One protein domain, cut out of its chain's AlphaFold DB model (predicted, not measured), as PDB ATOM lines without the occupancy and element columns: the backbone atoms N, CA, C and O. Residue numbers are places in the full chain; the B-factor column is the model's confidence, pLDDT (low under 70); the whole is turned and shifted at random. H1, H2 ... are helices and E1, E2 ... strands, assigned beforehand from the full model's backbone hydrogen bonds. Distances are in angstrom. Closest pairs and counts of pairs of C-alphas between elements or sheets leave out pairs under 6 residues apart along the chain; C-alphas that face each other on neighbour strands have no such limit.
ATOM      1  N   SER A  69      16.613  57.411 -11.475       87.56
ATOM      2  CA  SER A  69      17.857  58.055 -11.045       87.56
ATOM      3  C   SER A  69      18.958  57.027 -10.765       87.56
ATOM      4  O   SER A  69      20.099  57.235 -11.172       87.56
ATOM      5  N   LEU A  70      18.622  55.894 -10.130       85.62
ATOM      6  CA  LEU A  70      19.567  54.799  -9.908       85.62
ATOM      7  C   LEU A  70      20.046  54.180 -11.228       85.62
ATOM      8  O   LEU A  70      21.244  53.972 -11.392       85.62
ATOM      9  N   VAL A  71      19.142  53.919 -12.175       85.44
ATOM     10  CA  VAL A  71      19.499  53.368 -13.494       85.44
ATOM     11  C   VAL A  71      20.400  54.336 -14.265       85.44
ATOM     12  O   VAL A  71      21.385  53.907 -14.856       85.44
ATOM     13  N   ALA A  72      20.119  55.641 -14.213       85.25
ATOM     14  CA  ALA A  72      20.939  56.656 -14.877       85.25
ATOM     15  C   ALA A  72      22.337  56.819 -14.247       85.25
ATOM     16  O   ALA A  72      23.296  57.134 -14.950       85.25
ATOM     17  N   ALA A  73      22.455  56.626 -12.930       82.38
ATOM     18  CA  ALA A  73      23.721  56.714 -12.200       82.38
ATOM     19  C   ALA A  73      24.532  55.405 -12.223       82.38
ATOM     20  O   ALA A  73      25.749  55.419 -12.012       82.38
ATOM     21  N   GLY A  74      23.860  54.272 -12.427       71.00
ATOM     22  CA  GLY A  74      24.424  52.938 -12.292       71.00
ATOM     23  C   GLY A  74      25.431  52.581 -13.384       71.00
ATOM     24  O   GLY A  74      25.254  52.876 -14.563       71.00
ATOM     25  N   LYS A  75      26.482  51.864 -12.980       68.81
ATOM     26  CA  LYS A  75      27.334  51.066 -13.871       68.81
ATOM     27  C   LYS A  75      26.995  49.600 -13.610       68.81
ATOM     28  O   LYS A  75      26.990  49.196 -12.453       68.81
ATOM     29  N   GLY A  76      26.708  48.820 -14.649       76.69
ATOM     30  CA  GLY A  76      26.525  47.371 -14.519       76.69
ATOM     31  C   GLY A  76      25.101  46.834 -14.666       76.69
ATOM     32  O   GLY A  76      24.939  45.622 -14.681       76.69
ATOM     33  N   VAL A  77      24.078  47.685 -14.805       83.06
ATOM     34  CA  VAL A  77      22.710  47.255 -15.146       83.06
ATOM     35  C   VAL A  77      22.208  48.075 -16.326       83.06
ATOM     36  O   VAL A  77      22.278  49.302 -16.307       83.06
ATOM     37  N   ARG A  78      21.699  47.401 -17.355       87.56
ATOM     38  CA  ARG A  78      21.078  48.016 -18.531       87.56
ATOM     39  C   ARG A  78      19.630  47.559 -18.638       87.56
ATOM     40  O   ARG A  78      19.349  46.368 -18.518       87.56
ATOM     41  N   VAL A  79      18.734  48.514 -18.869       89.69
ATOM     42  CA  VAL A  79      17.310  48.266 -19.105       89.69
ATOM     43  C   VAL A  79      17.016  48.534 -20.576       89.69
ATOM     44  O   VAL A  79      17.307  49.621 -21.077       89.69
ATOM     45  N   ASP A  80      16.468  47.546 -21.276       91.12
ATOM     46  CA  ASP A  80      15.929  47.729 -22.621       91.12
ATOM     47  C   ASP A  80      14.480  48.226 -22.512       91.12
ATOM     48  O   ASP A  80      13.543  47.453 -22.304       91.12
ATOM     49  N   GLU A  81      14.301  49.542 -22.639       89.19
ATOM     50  CA  GLU A  81      12.992  50.206 -22.577       89.19
ATOM     51  C   GLU A  81      12.030  49.725 -23.678       89.19
ATOM     52  O   GLU A  81      10.816  49.674 -23.475       89.19
ATOM     53  N   GLY A  82      12.557  49.333 -24.845       91.31
ATOM     54  CA  GLY A  82      11.753  48.798 -25.943       91.31
ATOM     55  C   GLY A  82      11.204  47.414 -25.607       91.31
ATOM     56  O   GLY A  82      10.009  47.160 -25.779       91.31
ATOM     57  N   ALA A  83      12.055  46.541 -25.065       88.56
ATOM     58  CA  ALA A  83      11.649  45.229 -24.573       88.56
ATOM     59  C   ALA A  83      10.688  45.344 -23.378       88.56
ATOM     60  O   ALA A  83       9.691  44.622 -23.327       88.56
ATOM     61  N   ALA A  84      10.928  46.283 -22.454       86.62
ATOM     62  CA  ALA A  84      10.038  46.557 -21.328       86.62
ATOM     63  C   ALA A  84       8.638  46.981 -21.801       86.62
ATOM     64  O   ALA A  84       7.634  46.426 -21.350       86.62
ATOM     65  N   ALA A  85       8.562  47.924 -22.746       86.56
ATOM     66  CA  ALA A  85       7.300  48.395 -23.310       86.56
ATOM     67  C   ALA A  85       6.556  47.288 -24.073       86.56
ATOM     68  O   ALA A  85       5.343  47.139 -23.913       86.56
ATOM     69  N   ALA A  86       7.273  46.480 -24.861       86.69
ATOM     70  CA  ALA A  86       6.694  45.343 -25.574       86.69
ATOM     71  C   ALA A  86       6.128  44.292 -24.606       86.69
ATOM     72  O   ALA A  86       5.012  43.811 -24.797       86.69
ATOM     73  N   LEU A  87       6.865  43.982 -23.537       83.56
ATOM     74  CA  LEU A  87       6.447  43.034 -22.511       83.56
ATOM     75  C   LEU A  87       5.228  43.542 -21.721       83.56
ATOM     76  O   LEU A  87       4.299  42.777 -21.465       83.56
ATOM     77  N   ALA A  88       5.189  44.833 -21.380       80.81
ATOM     78  CA  ALA A  88       4.035  45.450 -20.727       80.81
ATOM     79  C   ALA A  88       2.792  45.436 -21.632       80.81
ATOM     80  O   ALA A  88       1.703  45.081 -21.180       80.81
ATOM     81  N   ALA A  89       2.949  45.767 -22.918       82.31
ATOM     82  CA  ALA A  89       1.861  45.709 -23.891       82.31
ATOM     83  C   ALA A  89       1.329  44.277 -24.071       82.31
ATOM     84  O   ALA A  89       0.114  44.081 -24.111       82.31
ATOM     85  N   ALA A  90       2.220  43.280 -24.113       80.44
ATOM     86  CA  ALA A  90       1.843  41.870 -24.168       80.44
ATOM     87  C   ALA A  90       1.057  41.442 -22.918       80.44
ATOM     88  O   ALA A  90      -0.008  40.846 -23.047       80.44
ATOM     89  N   ALA A  91       1.509  41.828 -21.719       75.44
ATOM     90  CA  ALA A  91       0.809  41.519 -20.471       75.44
ATOM     91  C   ALA A  91      -0.605  42.128 -20.412       75.44
ATOM     92  O   ALA A  91      -1.533  41.491 -19.918       75.44
ATOM     93  N   VAL A  92      -0.795  43.342 -20.941       74.19
ATOM     94  CA  VAL A  92      -2.125  43.970 -21.042       74.19
ATOM     95  C   VAL A  92      -3.000  43.250 -22.070       74.19
ATOM     96  O   VAL A  92      -4.183  43.029 -21.813       74.19
ATOM     97  N   ALA A  93      -2.434  42.872 -23.220       73.75
ATOM     98  CA  ALA A  93      -3.160  42.205 -24.299       73.75
ATOM     99  C   ALA A  93      -3.602  40.775 -23.936       73.75
ATOM    100  O   ALA A  93      -4.700  40.364 -24.306       73.75
ATOM    101  N   GLU A  94      -2.778  40.030 -23.197       68.81
ATOM    102  CA  GLU A  94      -3.098  38.677 -22.711       68.81
ATOM    103  C   GLU A  94      -4.133  38.687 -21.564       68.81
ATOM    104  O   GLU A  94      -4.815  37.687 -21.302       68.81
ATOM    105  N   GLY A  95      -4.309  39.832 -20.895       62.28
ATOM    106  CA  GLY A  95      -5.210  39.980 -19.755       62.28
ATOM    107  C   GLY A  95      -4.838  39.053 -18.589       62.28
ATOM    108  O   GLY A  95      -3.678  38.704 -18.388       62.28
ATOM    109  N   ALA A  96      -5.832  38.605 -17.814       52.72
ATOM    110  CA  ALA A  96      -5.635  37.638 -16.723       52.72
ATOM    111  C   ALA A  96      -5.359  36.194 -17.212       52.72
ATOM    112  O   ALA A  96      -5.308  35.263 -16.411       52.72
ATOM    113  N   SER A  97      -5.208  35.987 -18.523       44.44
ATOM    114  CA  SER A  97      -5.350  34.688 -19.190       44.44
ATOM    115  C   SER A  97      -4.005  33.981 -19.419       44.44
ATOM    116  O   SER A  97      -3.731  33.497 -20.513       44.44
ATOM    117  N   GLY A  98      -3.170  33.887 -18.378       50.62
ATOM    118  CA  GLY A  98      -2.105  32.872 -18.316       50.62
ATOM    119  C   GLY A  98      -0.720  33.235 -18.868       50.62
ATOM    120  O   GLY A  98       0.122  32.346 -18.986       50.62
ATOM    121  N   GLY A  99      -0.443  34.506 -19.164       60.91
ATOM    122  CA  GLY A  99       0.917  34.969 -19.466       60.91
ATOM    123  C   GLY A  99       1.881  34.812 -18.284       60.91
ATOM    124  O   GLY A  99       1.458  34.814 -17.127       60.91
ATOM    125  N   LEU A 100       3.194  34.743 -18.545       60.06
ATOM    126  CA  LEU A 100       4.236  34.621 -17.506       60.06
ATOM    127  C   LEU A 100       4.087  35.694 -16.410       60.06
ATOM    128  O   LEU A 100       4.173  35.391 -15.224       60.06
ATOM    129  N   ILE A 101       3.786  36.935 -16.801       61.19
ATOM    130  CA  ILE A 101       3.571  38.050 -15.868       61.19
ATOM    131  C   ILE A 101       2.273  37.882 -15.076       61.19
ATOM    132  O   ILE A 101       2.261  38.146 -13.877       61.19
ATOM    133  N   ALA A 102       1.196  37.414 -15.710       61.12
ATOM    134  CA  ALA A 102      -0.081  37.182 -15.039       61.12
ATOM    135  C   ALA A 102       0.023  36.053 -13.999       61.12
ATOM    136  O   ALA A 102      -0.470  36.212 -12.884       61.12
ATOM    137  N   ALA A 103       0.732  34.968 -14.327       60.25
ATOM    138  CA  ALA A 103       1.000  33.858 -13.411       60.25
ATOM    139  C   ALA A 103       1.859  34.294 -12.212       60.25
ATOM    140  O   ALA A 103       1.614  33.899 -11.077       60.25
ATOM    141  N   MET A 104       2.846  35.161 -12.437       63.03
ATOM    142  CA  MET A 104       3.704  35.689 -11.369       63.03
ATOM    143  C   MET A 104       3.026  36.771 -10.530       63.03
ATOM    144  O   MET A 104       3.420  37.016  -9.392       63.03
ATOM    145  N   ALA A 105       2.008  37.415 -11.093       59.66
ATOM    146  CA  ALA A 105       1.133  38.321 -10.382       59.66
ATOM    147  C   ALA A 105      -0.003  37.579  -9.668       59.66
ATOM    148  O   ALA A 105      -0.799  38.237  -9.011       59.66
ATOM    149  N   GLU A 106      -0.162  36.257  -9.775       65.44
ATOM    150  CA  GLU A 106      -1.271  35.560  -9.124       65.44
ATOM    151  C   GLU A 106      -1.125  35.598  -7.595       65.44
ATOM    152  O   GLU A 106      -0.119  35.178  -7.030       65.44
ATOM    153  N   VAL A 107      -2.134  36.144  -6.907       71.06
ATOM    154  CA  VAL A 107      -2.177  36.103  -5.442       71.06
ATOM    155  C   VAL A 107      -2.811  34.779  -5.053       71.06
ATOM    156  O   VAL A 107      -4.002  34.564  -5.288       71.06
ATOM    157  N   GLY A 240      -8.668  55.929   2.347       70.31
ATOM    158  CA  GLY A 240      -9.019  57.201   1.687       70.31
ATOM    159  C   GLY A 240     -10.499  57.466   1.366       70.31
ATOM    160  O   GLY A 240     -10.790  58.456   0.710       70.31
ATOM    161  N   GLY A 241     -11.453  56.673   1.864       60.56
ATOM    162  CA  GLY A 241     -12.887  56.822   1.531       60.56
ATOM    163  C   GLY A 241     -13.668  57.952   2.233       60.56
ATOM    164  O   GLY A 241     -14.883  58.035   2.076       60.56
ATOM    165  N   GLY A 242     -13.020  58.807   3.033       52.84
ATOM    166  CA  GLY A 242     -13.706  59.754   3.930       52.84
ATOM    167  C   GLY A 242     -14.143  61.096   3.321       52.84
ATOM    168  O   GLY A 242     -14.775  61.886   4.016       52.84
ATOM    169  N   GLY A 243     -13.814  61.390   2.057       52.75
ATOM    170  CA  GLY A 243     -13.927  62.750   1.498       52.75
ATOM    171  C   GLY A 243     -14.441  62.841   0.062       52.75
ATOM    172  O   GLY A 243     -14.047  63.751  -0.661       52.75
ATOM    173  N   GLY A 244     -15.251  61.883  -0.395       58.62
ATOM    174  CA  GLY A 244     -15.780  61.848  -1.769       58.62
ATOM    175  C   GLY A 244     -14.776  61.391  -2.839       58.62
ATOM    176  O   GLY A 244     -15.189  61.006  -3.930       58.62
ATOM    177  N   GLY A 245     -13.477  61.362  -2.524       67.62
ATOM    178  CA  GLY A 245     -12.480  60.593  -3.267       67.62
ATOM    179  C   GLY A 245     -12.601  59.104  -2.936       67.62
ATOM    180  O   GLY A 245     -12.780  58.741  -1.775       67.62
ATOM    181  N   GLY A 246     -12.545  58.243  -3.955       85.38
ATOM    182  CA  GLY A 246     -12.471  56.793  -3.755       85.38
ATOM    183  C   GLY A 246     -11.187  56.378  -3.030       85.38
ATOM    184  O   GLY A 246     -10.287  57.194  -2.820       85.38
ATOM    185  N   ALA A 247     -11.088  55.100  -2.660       93.31
ATOM    186  CA  ALA A 247      -9.887  54.595  -2.010       93.31
ATOM    187  C   ALA A 247      -8.640  54.783  -2.904       93.31
ATOM    188  O   ALA A 247      -8.729  54.667  -4.130       93.31
ATOM    189  N   SER A 248      -7.478  55.048  -2.299       94.94
ATOM    190  CA  SER A 248      -6.201  55.244  -3.000       94.94
ATOM    191  C   SER A 248      -5.112  54.331  -2.442       94.94
ATOM    192  O   SER A 248      -4.751  54.400  -1.264       94.94
ATOM    193  N   ALA A 249      -4.541  53.516  -3.325       95.62
ATOM    194  CA  ALA A 249      -3.384  52.682  -3.050       95.62
ATOM    195  C   ALA A 249      -2.153  53.543  -2.752       95.62
ATOM    196  O   ALA A 249      -1.414  53.238  -1.820       95.62
ATOM    197  N   ALA A 250      -1.942  54.645  -3.484       95.19
ATOM    198  CA  ALA A 250      -0.807  55.533  -3.246       95.19
ATOM    199  C   ALA A 250      -0.852  56.158  -1.841       95.19
ATOM    200  O   ALA A 250       0.169  56.218  -1.149       95.19
ATOM    201  N   ALA A 251      -2.035  56.598  -1.399       94.75
ATOM    202  CA  ALA A 251      -2.226  57.134  -0.055       94.75
ATOM    203  C   ALA A 251      -1.983  56.062   1.018       94.75
ATOM    204  O   ALA A 251      -1.255  56.315   1.984       94.75
ATOM    205  N   LEU A 252      -2.524  54.855   0.816       96.56
ATOM    206  CA  LEU A 252      -2.336  53.737   1.735       96.56
ATOM    207  C   LEU A 252      -0.861  53.332   1.852       96.56
ATOM    208  O   LEU A 252      -0.349  53.230   2.962       96.56
ATOM    209  N   VAL A 253      -0.157  53.160   0.729       96.12
ATOM    210  CA  VAL A 253       1.271  52.803   0.701       96.12
ATOM    211  C   VAL A 253       2.110  53.843   1.438       96.12
ATOM    212  O   VAL A 253       2.943  53.484   2.269       96.12
ATOM    213  N   LYS A 254       1.847  55.136   1.205       95.56
ATOM    214  CA  LYS A 254       2.531  56.222   1.918       95.56
ATOM    215  C   LYS A 254       2.290  56.149   3.429       95.56
ATOM    216  O   LYS A 254       3.229  56.324   4.201       95.56
ATOM    217  N   ARG A 255       1.050  55.889   3.862       96.56
ATOM    218  CA  ARG A 255       0.704  55.771   5.290       96.56
ATOM    219  C   ARG A 255       1.313  54.528   5.932       96.56
ATOM    220  O   ARG A 255       1.822  54.634   7.042       96.56
ATOM    221  N   LEU A 256       1.326  53.394   5.233       97.31
ATOM    222  CA  LEU A 256       1.978  52.168   5.695       97.31
ATOM    223  C   LEU A 256       3.480  52.381   5.898       97.31
ATOM    224  O   LEU A 256       3.981  52.121   6.984       97.31
ATOM    225  N   ALA A 257       4.179  52.918   4.896       95.94
ATOM    226  CA  ALA A 257       5.614  53.179   4.990       95.94
ATOM    227  C   ALA A 257       5.963  54.196   6.092       95.94
ATOM    228  O   ALA A 257       7.002  54.078   6.733       95.94
ATOM    229  N   ALA A 258       5.098  55.182   6.342       96.25
ATOM    230  CA  ALA A 258       5.311  56.154   7.413       96.25
ATOM    231  C   ALA A 258       5.088  55.563   8.816       96.25
ATOM    232  O   ALA A 258       5.798  55.919   9.754       96.25
ATOM    233  N   ALA A 259       4.094  54.687   8.978       97.25
ATOM    234  CA  ALA A 259       3.729  54.147  10.284       97.25
ATOM    235  C   ALA A 259       4.541  52.902  10.679       97.25
ATOM    236  O   ALA A 259       4.807  52.715  11.866       97.25
ATOM    237  N   PHE A 260       4.946  52.081   9.705       96.75
ATOM    238  CA  PHE A 260       5.513  50.751   9.926       96.75
ATOM    239  C   PHE A 260       6.867  50.590   9.217       96.75
ATOM    240  O   PHE A 260       6.916  50.559   7.983       96.75
ATOM    241  N   PRO A 261       7.971  50.404   9.965       93.50
ATOM    242  CA  PRO A 261       9.300  50.236   9.377       93.50
ATOM    243  C   PRO A 261       9.408  49.077   8.378       93.50
ATOM    244  O   PRO A 261      10.105  49.204   7.377       93.50
ATOM    245  N   SER A 262       8.675  47.979   8.592       92.75
ATOM    246  CA  SER A 262       8.642  46.808   7.694       92.75
ATOM    247  C   SER A 262       8.070  47.099   6.301       92.75
ATOM    248  O   SER A 262       8.289  46.327   5.368       92.75
ATOM    249  N   PHE A 263       7.358  48.217   6.145       94.88
ATOM    250  CA  PHE A 263       6.827  48.694   4.871       94.88
ATOM    251  C   PHE A 263       7.656  49.836   4.260       94.88
ATOM    252  O   PHE A 263       7.446  50.188   3.097       94.88
ATOM    253  N   ASN A 264       8.615  50.395   5.006       93.94
ATOM    254  CA  ASN A 264       9.482  51.486   4.565       93.94
ATOM    255  C   ASN A 264      10.736  50.966   3.845       93.94
ATOM    256  O   ASN A 264      11.863  51.143   4.304       93.94
ATOM    257  N   ASP A 265      10.522  50.301   2.714       89.50
ATOM    258  CA  ASP A 265      11.589  49.716   1.903       89.50
ATOM    259  C   ASP A 265      12.328  50.796   1.092       89.50
ATOM    260  O   ASP A 265      11.917  51.179  -0.014       89.50
ATOM    261  N   VAL A 266      13.386  51.336   1.705       90.25
ATOM    262  CA  VAL A 266      14.256  52.387   1.168       90.25
ATOM    263  C   VAL A 266      15.715  51.973   1.343       90.25
ATOM    264  O   VAL A 266      16.163  51.698   2.454       90.25
ATOM    265  N   ALA A 267      16.469  51.980   0.247       86.56
ATOM    266  CA  ALA A 267      17.894  51.672   0.225       86.56
ATOM    267  C   ALA A 267      18.716  52.913  -0.144       86.56
ATOM    268  O   ALA A 267      18.242  53.804  -0.847       86.56
ATOM    269  N   VAL A 268      19.974  52.963   0.287       84.19
ATOM    270  CA  VAL A 268      20.915  54.022  -0.097       84.19
ATOM    271  C   VAL A 268      22.072  53.378  -0.858       84.19
ATOM    272  O   VAL A 268      22.787  52.540  -0.311       84.19
ATOM    273  N   ALA A 269      22.248  53.740  -2.131       75.12
ATOM    274  CA  ALA A 269      23.261  53.160  -3.018       75.12
ATOM    275  C   ALA A 269      24.656  53.795  -2.809       75.12
ATOM    276  O   ALA A 269      25.244  54.347  -3.735       75.12
ATOM    277  N   GLY A 270      25.175  53.746  -1.578       71.06
ATOM    278  CA  GLY A 270      26.451  54.361  -1.181       71.06
ATOM    279  C   GLY A 270      26.289  55.650  -0.368       71.06
ATOM    280  O   GLY A 270      25.209  56.224  -0.305       71.06
ATOM    281  N   ALA A 271      27.366  56.111   0.278       69.44
ATOM    282  CA  ALA A 271      27.302  57.154   1.314       69.44
ATOM    283  C   ALA A 271      26.772  58.526   0.842       69.44
ATOM    284  O   ALA A 271      26.242  59.278   1.653       69.44
ATOM    285  N   GLU A 272      26.893  58.841  -0.450       72.31
ATOM    286  CA  GLU A 272      26.458  60.121  -1.039       72.31
ATOM    287  C   GLU A 272      25.260  59.972  -1.995       72.31
ATOM    288  O   GLU A 272      24.816  60.948  -2.600       72.31
ATOM    289  N   ALA A 273      24.731  58.757  -2.166       77.25
ATOM    290  CA  ALA A 273      23.661  58.510  -3.123       77.25
ATOM    291  C   ALA A 273      22.293  58.931  -2.578       77.25
ATOM    292  O   ALA A 273      21.981  58.765  -1.397       77.25
ATOM    293  N   ALA A 274      21.436  59.425  -3.472       83.75
ATOM    294  CA  ALA A 274      20.038  59.661  -3.143       83.75
ATOM    295  C   ALA A 274      19.344  58.337  -2.750       83.75
ATOM    296  O   ALA A 274      19.637  57.291  -3.338       83.75
ATOM    297  N   PRO A 275      18.405  58.361  -1.786       89.38
ATOM    298  CA  PRO A 275      17.691  57.163  -1.367       89.38
ATOM    299  C   PRO A 275      16.801  56.623  -2.492       89.38
ATOM    300  O   PRO A 275      15.983  57.348  -3.070       89.38
ATOM    301  N   VAL A 276      16.934  55.326  -2.753       89.81
ATOM    302  CA  VAL A 276      16.130  54.550  -3.695       89.81
ATOM    303  C   VAL A 276      14.954  53.954  -2.938       89.81
ATOM    304  O   VAL A 276      15.135  53.300  -1.915       89.81
ATOM    305  N   ARG A 277      13.740  54.214  -3.416       91.94
ATOM    306  CA  ARG A 277      12.500  53.834  -2.736       91.94
ATOM    307  C   ARG A 277      11.808  52.740  -3.527       91.94
ATOM    308  O   ARG A 277      11.513  52.942  -4.702       91.94
ATOM    309  N   PHE A 278      11.494  51.631  -2.870       90.50
ATOM    310  CA  PHE A 278      10.788  50.510  -3.489       90.50
ATOM    311  C   PHE A 278       9.367  50.370  -2.952       90.50
ATOM    312  O   PHE A 278       8.438  50.162  -3.730       90.50
ATOM    313  N   TYR A 279       9.190  50.493  -1.630       92.62
ATOM    314  CA  TYR A 279       7.916  50.229  -0.945       92.62
ATOM    315  C   TYR A 279       7.266  48.906  -1.393       92.62
ATOM    316  O   TYR A 279       6.044  48.830  -1.573       92.62
ATOM    317  N   ALA A 280       8.080  47.866  -1.617       89.81
ATOM    318  CA  ALA A 280       7.646  46.651  -2.300       89.81
ATOM    319  C   ALA A 280       6.534  45.929  -1.527       89.81
ATOM    320  O   ALA A 280       5.465  45.675  -2.083       89.81
ATOM    321  N   ASN A 281       6.733  45.690  -0.228       90.50
ATOM    322  CA  ASN A 281       5.751  45.001   0.616       90.50
ATOM    323  C   ASN A 281       4.453  45.799   0.782       90.50
ATOM    324  O   ASN A 281       3.369  45.220   0.772       90.50
ATOM    325  N   ALA A 282       4.541  47.128   0.876       94.50
ATOM    326  CA  ALA A 282       3.364  47.987   0.993       94.50
ATOM    327  C   ALA A 282       2.538  47.972  -0.301       94.50
ATOM    328  O   ALA A 282       1.312  47.870  -0.265       94.50
ATOM    329  N   THR A 283       3.218  48.032  -1.447       93.50
ATOM    330  CA  THR A 283       2.582  47.972  -2.769       93.50
ATOM    331  C   THR A 283       1.976  46.592  -3.028       93.50
ATOM    332  O   THR A 283       0.858  46.501  -3.537       93.50
ATOM    333  N   LEU A 284       2.663  45.515  -2.627       90.94
ATOM    334  CA  LEU A 284       2.130  44.151  -2.678       90.94
ATOM    335  C   LEU A 284       0.861  44.011  -1.842       90.94
ATOM    336  O   LEU A 284      -0.131  43.493  -2.352       90.94
ATOM    337  N   LEU A 285       0.865  44.525  -0.610       94.50
ATOM    338  CA  LEU A 285      -0.313  44.515   0.250       94.50
ATOM    339  C   LEU A 285      -1.474  45.282  -0.396       94.50
ATOM    340  O   LEU A 285      -2.567  44.737  -0.511       94.50
ATOM    341  N   ALA A 286      -1.253  46.507  -0.883       95.12
ATOM    342  CA  ALA A 286      -2.300  47.272  -1.564       95.12
ATOM    343  C   ALA A 286      -2.846  46.527  -2.802       95.12
ATOM    344  O   ALA A 286      -4.058  46.435  -3.001       95.12
ATOM    345  N   SER A 287      -1.975  45.911  -3.601       92.75
ATOM    346  CA  SER A 287      -2.386  45.097  -4.750       92.75
ATOM    347  C   SER A 287      -3.214  43.871  -4.343       92.75
ATOM    348  O   SER A 287      -4.263  43.602  -4.939       92.75
ATOM    349  N   ALA A 288      -2.797  43.156  -3.294       92.69
ATOM    350  CA  ALA A 288      -3.527  42.014  -2.757       92.69
ATOM    351  C   ALA A 288      -4.915  42.432  -2.252       92.69
ATOM    352  O   ALA A 288      -5.918  41.841  -2.651       92.69
ATOM    353  N   LEU A 289      -5.002  43.503  -1.461       95.00
ATOM    354  CA  LEU A 289      -6.274  44.016  -0.949       95.00
ATOM    355  C   LEU A 289      -7.229  44.423  -2.074       95.00
ATOM    356  O   LEU A 289      -8.406  44.062  -2.035       95.00
ATOM    357  N   HIS A 290      -6.728  45.094  -3.114       94.81
ATOM    358  CA  HIS A 290      -7.539  45.454  -4.277       94.81
ATOM    359  C   HIS A 290      -8.174  44.235  -4.940       94.81
ATOM    360  O   HIS A 290      -9.378  44.202  -5.187       94.81
ATOM    361  N   ARG A 291      -7.370  43.202  -5.195       91.56
ATOM    362  CA  ARG A 291      -7.796  42.025  -5.962       91.56
ATOM    363  C   ARG A 291      -8.618  41.037  -5.151       91.56
ATOM    364  O   ARG A 291      -9.482  40.348  -5.694       91.56
ATOM    365  N   LEU A 292      -8.330  40.926  -3.862       92.31
ATOM    366  CA  LEU A 292      -8.987  39.963  -2.990       92.31
ATOM    367  C   LEU A 292     -10.235  40.545  -2.332       92.31
ATOM    368  O   LEU A 292     -11.249  39.850  -2.239       92.31
ATOM    369  N   CYS A 293     -10.176  41.808  -1.908       93.75
ATOM    370  CA  CYS A 293     -11.216  42.452  -1.111       93.75
ATOM    371  C   CYS A 293     -11.977  43.547  -1.872       93.75
ATOM    372  O   CYS A 293     -13.116  43.816  -1.514       93.75
ATOM    373  N   GLY A 294     -11.424  44.141  -2.936       93.12
ATOM    374  CA  GLY A 294     -12.019  45.305  -3.617       93.12
ATOM    375  C   GLY A 294     -13.413  45.083  -4.221       93.12
ATOM    376  O   GLY A 294     -14.212  46.019  -4.303       93.12
ATOM    377  N   GLU A 295     -13.759  43.852  -4.600       92.50
ATOM    378  CA  GLU A 295     -15.124  43.516  -5.040       92.50
ATOM    379  C   GLU A 295     -16.125  43.486  -3.877       92.50
ATOM    380  O   GLU A 295     -17.286  43.853  -4.051       92.50
ATOM    381  N   ARG A 296     -15.669  43.100  -2.680       94.25
ATOM    382  CA  ARG A 296     -16.500  42.944  -1.476       94.25
ATOM    383  C   ARG A 296     -16.542  44.199  -0.605       94.25
ATOM    384  O   ARG A 296     -17.522  44.398   0.101       94.25
ATOM    385  N   ASP A 297     -15.511  45.043  -0.664       94.19
ATOM    386  CA  ASP A 297     -15.398  46.256   0.140       94.19
ATOM    387  C   ASP A 297     -14.800  47.419  -0.666       94.19
ATOM    388  O   ASP A 297     -13.677  47.356  -1.176       94.19
ATOM    389  N   ALA A 298     -15.551  48.520  -0.756       93.88
ATOM    390  CA  ALA A 298     -15.145  49.714  -1.491       93.88
ATOM    391  C   ALA A 298     -13.898  50.393  -0.900       93.88
ATOM    392  O   ALA A 298     -13.165  51.054  -1.636       93.88
ATOM    393  N   ARG A 299     -13.610  50.202   0.396       94.38
ATOM    394  CA  ARG A 299     -12.396  50.711   1.056       94.38
ATOM    395  C   ARG A 299     -11.138  50.041   0.506       94.38
ATOM    396  O   ARG A 299     -10.082  50.656   0.514       94.38
ATOM    397  N   CYS A 300     -11.250  48.826  -0.027       95.12
ATOM    398  CA  CYS A 300     -10.151  48.123  -0.691       95.12
ATOM    399  C   CYS A 300     -10.127  48.353  -2.211       95.12
ATOM    400  O   CYS A 300      -9.190  47.936  -2.889       95.12
ATOM    401  N   ARG A 301     -11.134  49.022  -2.789       94.69
ATOM    402  CA  ARG A 301     -11.225  49.266  -4.234       94.69
ATOM    403  C   ARG A 301     -10.476  50.535  -4.634       94.69
ATOM    404  O   ARG A 301     -11.067  51.590  -4.845       94.69
ATOM    405  N   PHE A 302      -9.158  50.417  -4.736       94.44
ATOM    406  CA  PHE A 302      -8.285  51.530  -5.116       94.44
ATOM    407  C   PHE A 302      -8.509  52.024  -6.554       94.44
ATOM    408  O   PHE A 302      -8.360  51.262  -7.509       94.44
ATOM    409  N   GLY A 303      -8.846  53.308  -6.712       92.88
ATOM    410  CA  GLY A 303      -9.086  53.932  -8.022       92.88
ATOM    411  C   GLY A 303      -7.811  54.181  -8.836       92.88
ATOM    412  O   GLY A 303      -7.860  54.300 -10.055       92.88
ATOM    413  N   ASP A 304      -6.663  54.215  -8.167       93.25
ATOM    414  CA  ASP A 304      -5.318  54.377  -8.723       93.25
ATOM    415  C   ASP A 304      -4.557  53.042  -8.828       93.25
ATOM    416  O   ASP A 304      -3.343  53.037  -9.030       93.25
ATOM    417  N   ALA A 305      -5.247  51.897  -8.731       90.94
ATOM    418  CA  ALA A 305      -4.617  50.575  -8.772       90.94
ATOM    419  C   ALA A 305      -3.786  50.339 -10.050       90.94
ATOM    420  O   ALA A 305      -2.710  49.746  -9.992       90.94
ATOM    421  N   ALA A 306      -4.238  50.856 -11.197       88.56
ATOM    422  CA  ALA A 306      -3.513  50.762 -12.468       88.56
ATOM    423  C   ALA A 306      -2.179  51.534 -12.475       88.56
ATOM    424  O   ALA A 306      -1.328  51.288 -13.326       88.56
ATOM    425  N   ALA A 307      -1.987  52.469 -11.538       90.75
ATOM    426  CA  ALA A 307      -0.756  53.233 -11.383       90.75
ATOM    427  C   ALA A 307       0.228  52.598 -10.383       90.75
ATOM    428  O   ALA A 307       1.307  53.159 -10.186       90.75
ATOM    429  N   MET A 308      -0.104  51.464  -9.752       90.69
ATOM    430  CA  MET A 308       0.823  50.765  -8.857       90.69
ATOM    431  C   MET A 308       2.031  50.229  -9.644       90.69
ATOM    432  O   MET A 308       1.849  49.634 -10.708       90.69
ATOM    433  N   PRO A 309       3.271  50.414  -9.155       88.00
ATOM    434  CA  PRO A 309       4.428  49.773  -9.758       88.00
ATOM    435  C   PRO A 309       4.355  48.256  -9.557       88.00
ATOM    436  O   PRO A 309       3.808  47.764  -8.566       88.00
ATOM    437  N   ALA A 310       4.938  47.503 -10.490       81.75
ATOM    438  CA  ALA A 310       5.126  46.074 -10.294       81.75
ATOM    439  C   ALA A 310       6.060  45.842  -9.097       81.75
ATOM    440  O   ALA A 310       7.094  46.499  -8.964       81.75
ATOM    441  N   ALA A 311       5.699  44.906  -8.223       74.75
ATOM    442  CA  ALA A 311       6.528  44.569  -7.077       74.75
ATOM    443  C   ALA A 311       7.824  43.887  -7.529       74.75
ATOM    444  O   ALA A 311       7.783  42.917  -8.287       74.75
ATOM    445  N   ALA A 312       8.965  44.361  -7.028       78.19
ATOM    446  CA  ALA A 312      10.293  43.844  -7.352       78.19
ATOM    447  C   ALA A 312      10.566  42.485  -6.674       78.19
ATOM    448  O   ALA A 312      11.408  42.363  -5.789       78.19
ATOM    449  N   THR A 313       9.831  41.444  -7.066       77.50
ATOM    450  CA  THR A 313      10.048  40.085  -6.555       77.50
ATOM    451  C   THR A 313      11.231  39.420  -7.269       77.50
ATOM    452  O   THR A 313      11.455  39.686  -8.455       77.50
ATOM    453  N   PRO A 314      11.969  38.494  -6.622       79.25
ATOM    454  CA  PRO A 314      13.038  37.745  -7.288       79.25
ATOM    455  C   PRO A 314      12.559  37.009  -8.544       79.25
ATOM    456  O   PRO A 314      13.288  36.913  -9.529       79.25
ATOM    457  N   ALA A 315      11.316  36.518  -8.522       79.12
ATOM    458  CA  ALA A 315      10.696  35.897  -9.679       79.12
ATOM    459  C   ALA A 315      10.560  36.907 -10.828       79.12
ATOM    460  O   ALA A 315      10.991  36.602 -11.939       79.12
ATOM    461  N   LEU A 316      10.018  38.109 -10.564       81.62
ATOM    462  CA  LEU A 316       9.882  39.171 -11.570       81.62
ATOM    463  C   LEU A 316      11.235  39.563 -12.151       81.62
ATOM    464  O   LEU A 316      11.374  39.608 -13.369       81.62
ATOM    465  N   VAL A 317      12.243  39.764 -11.304       85.12
ATOM    466  CA  VAL A 317      13.603  40.082 -11.754       85.12
ATOM    467  C   VAL A 317      14.145  38.981 -12.669       85.12
ATOM    468  O   VAL A 317      14.607  39.274 -13.770       85.12
ATOM    469  N   ALA A 318      14.026  37.709 -12.280       84.50
ATOM    470  CA  ALA A 318      14.479  36.588 -13.103       84.50
ATOM    471  C   ALA A 318      13.733  36.489 -14.447       84.50
ATOM    472  O   ALA A 318      14.340  36.150 -15.467       84.50
ATOM    473  N   ALA A 319      12.431  36.790 -14.470       83.75
ATOM    474  CA  ALA A 319      11.646  36.830 -15.700       83.75
ATOM    475  C   ALA A 319      12.074  37.986 -16.613       83.75
ATOM    476  O   ALA A 319      12.236  37.770 -17.810       83.75
ATOM    477  N   LEU A 320      12.316  39.176 -16.057       88.00
ATOM    478  CA  LEU A 320      12.790  40.343 -16.806       88.00
ATOM    479  C   LEU A 320      14.181  40.110 -17.406       88.00
ATOM    480  O   LEU A 320      14.406  40.450 -18.566       88.00
ATOM    481  N   VAL A 321      15.090  39.472 -16.661       89.62
ATOM    482  CA  VAL A 321      16.411  39.076 -17.177       89.62
ATOM    483  C   VAL A 321      16.270  38.059 -18.310       89.62
ATOM    484  O   VAL A 321      16.856  38.224 -19.376       89.62
ATOM    485  N   ARG A 322      15.437  37.027 -18.127       86.81
ATOM    486  CA  ARG A 322      15.197  36.004 -19.159       86.81
ATOM    487  C   ARG A 322      14.543  36.573 -20.418       86.81
ATOM    488  O   ARG A 322      14.824  36.095 -21.512       86.81
ATOM    489  N   ALA A 323      13.681  37.574 -20.262       86.50
ATOM    490  CA  ALA A 323      13.035  38.279 -21.363       86.50
ATOM    491  C   ALA A 323      13.969  39.279 -22.072       86.50
ATOM    492  O   ALA A 323      13.548  39.905 -23.039       86.50
ATOM    493  N   GLY A 324      15.211  39.448 -21.599       89.75
ATOM    494  CA  GLY A 324      16.160  40.416 -22.151       89.75
ATOM    495  C   GLY A 324      15.825  41.873 -21.822       89.75
ATOM    496  O   GLY A 324      16.429  42.771 -22.394       89.75
ATOM    497  N   VAL A 325      14.884  42.118 -20.903       91.25
ATOM    498  CA  VAL A 325      14.524  43.473 -20.454       91.25
ATOM    499  C   VAL A 325      15.611  44.052 -19.557       91.25
ATOM    500  O   VAL A 325      15.895  45.245 -19.617       91.25
ATOM    501  N   VAL A 326      16.223  43.211 -18.722       90.12
ATOM    502  CA  VAL A 326      17.308  43.598 -17.815       90.12
ATOM    503  C   VAL A 326      18.559  42.802 -18.163       90.12
ATOM    504  O   VAL A 326      18.529  41.574 -18.193       90.12
ATOM    505  N   ALA A 327      19.671  43.500 -18.372       88.00
ATOM    506  CA  ALA A 327      20.995  42.909 -18.512       88.00
ATOM    507  C   ALA A 327      21.897  43.387 -17.371       88.00
ATOM    508  O   ALA A 327      21.910  44.574 -17.044       88.00
ATOM    509  N   VAL A 328      22.654  42.463 -16.782       84.31
ATOM    510  CA  VAL A 328      23.658  42.752 -15.750       84.31
ATOM    511  C   VAL A 328      25.032  42.503 -16.365       84.31
ATOM    512  O   VAL A 328      25.244  41.454 -16.970       84.31
TER     513      VAL A 328
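This is residues 69 to 107 and 240 to 328 of the 333 residues of a protein of Bicosoecida sp. CB-2014 (UniProt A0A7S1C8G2). The model is a flat, loosely joined pair of lobes with a long link, residues 294 to 313, running back between them through the middle. One lobe holds the two-strand sheet of E1 and E4 with H6 next to it, H3 beside H6, and H2 leading away from the end of E1; the other is H4 and H5 crossing steeply, with the hairpin E2 and E3 reaching away from them, and H1 lies between E1 and E3. The printed part has 128 residues, with six named helices and four named strands in the order H1 E1 H2 H3 H4 E2 E3 H5 H6 E4. Both sheets, E1 - E4 and E2 - E3, are antiparallel, and the class is mostly helix. The whole is only just compact, close to loose, with a radius of gyration of the C-alphas of 16.4 A and spans of 45 by 41 by 22 A.

H1, residues 69 to 73, begins at C-alpha 69 (17.857, 58.055, -11.045). E1 is residues 77 to 79, H2 residues 81 to 94, 19.8 A long, and H3 residues 100 to 104. After the cut come H4, residues 249 to 259, 15.2 A long, E2, residues 266 to 268, and E3, residues 275 to 277. H5, residues 280 to 293, is 19.4 A long and begins at C-alpha 280 (7.646, 46.651, -2.300). H6 is residues 314 to 322, 12.2 A long, and E4, residues 326 to 328, ends at C-alpha 328 (23.658, 42.752, -15.750).

The closest C-alphas of H1 and E1, Val 71 and Val 77, are 7.1 A apart; those of H1 and E3, Leu 70 and Val 276, are also 7.1 A apart. E1 and E4 are antiparallel at 162 degrees, with N 78 and O 327 within hydrogen-bond range at 2.9 A. H6 comes nearest to E4 at the C-alphas of Leu 320 and Val 326, 5.7 A. H3 and H6 touch, closest at the C-alphas of Met 104 and Leu 316, 7.1 A. H2 and H3 are close but not clearly touching, 6.4 A between the C-alphas of Ala 91 and Ile 101. H5, with residues 282 to 287 alone, touches H4 at a steep tilt of 50 degrees, opposite ways; the closest C-alphas, Val 253 and Ala 282, are 5.3 A apart. E2 and E3 form an antiparallel hairpin, with N 276 and O 267 at 2.8 A. In H1, H2, H3, H4, H5 and H6 every O i to N i+4 pair is within hydrogen-bond range. H5 and H6 are apart.

The C-alphas of Gly 76 and Gly 244, the two farthest apart, are 46.5 A from each other. Residues 108 to 239 are not printed, and C-alphas 107 and 240 are 23.3 A apart across this cut. The link from H5 to H6 is long, 20 residues. The mean pLDDT of the printed part is 83.7; it is under 70 at residue 75, residues 94 to 106, residues 241 to 245 and residue 271.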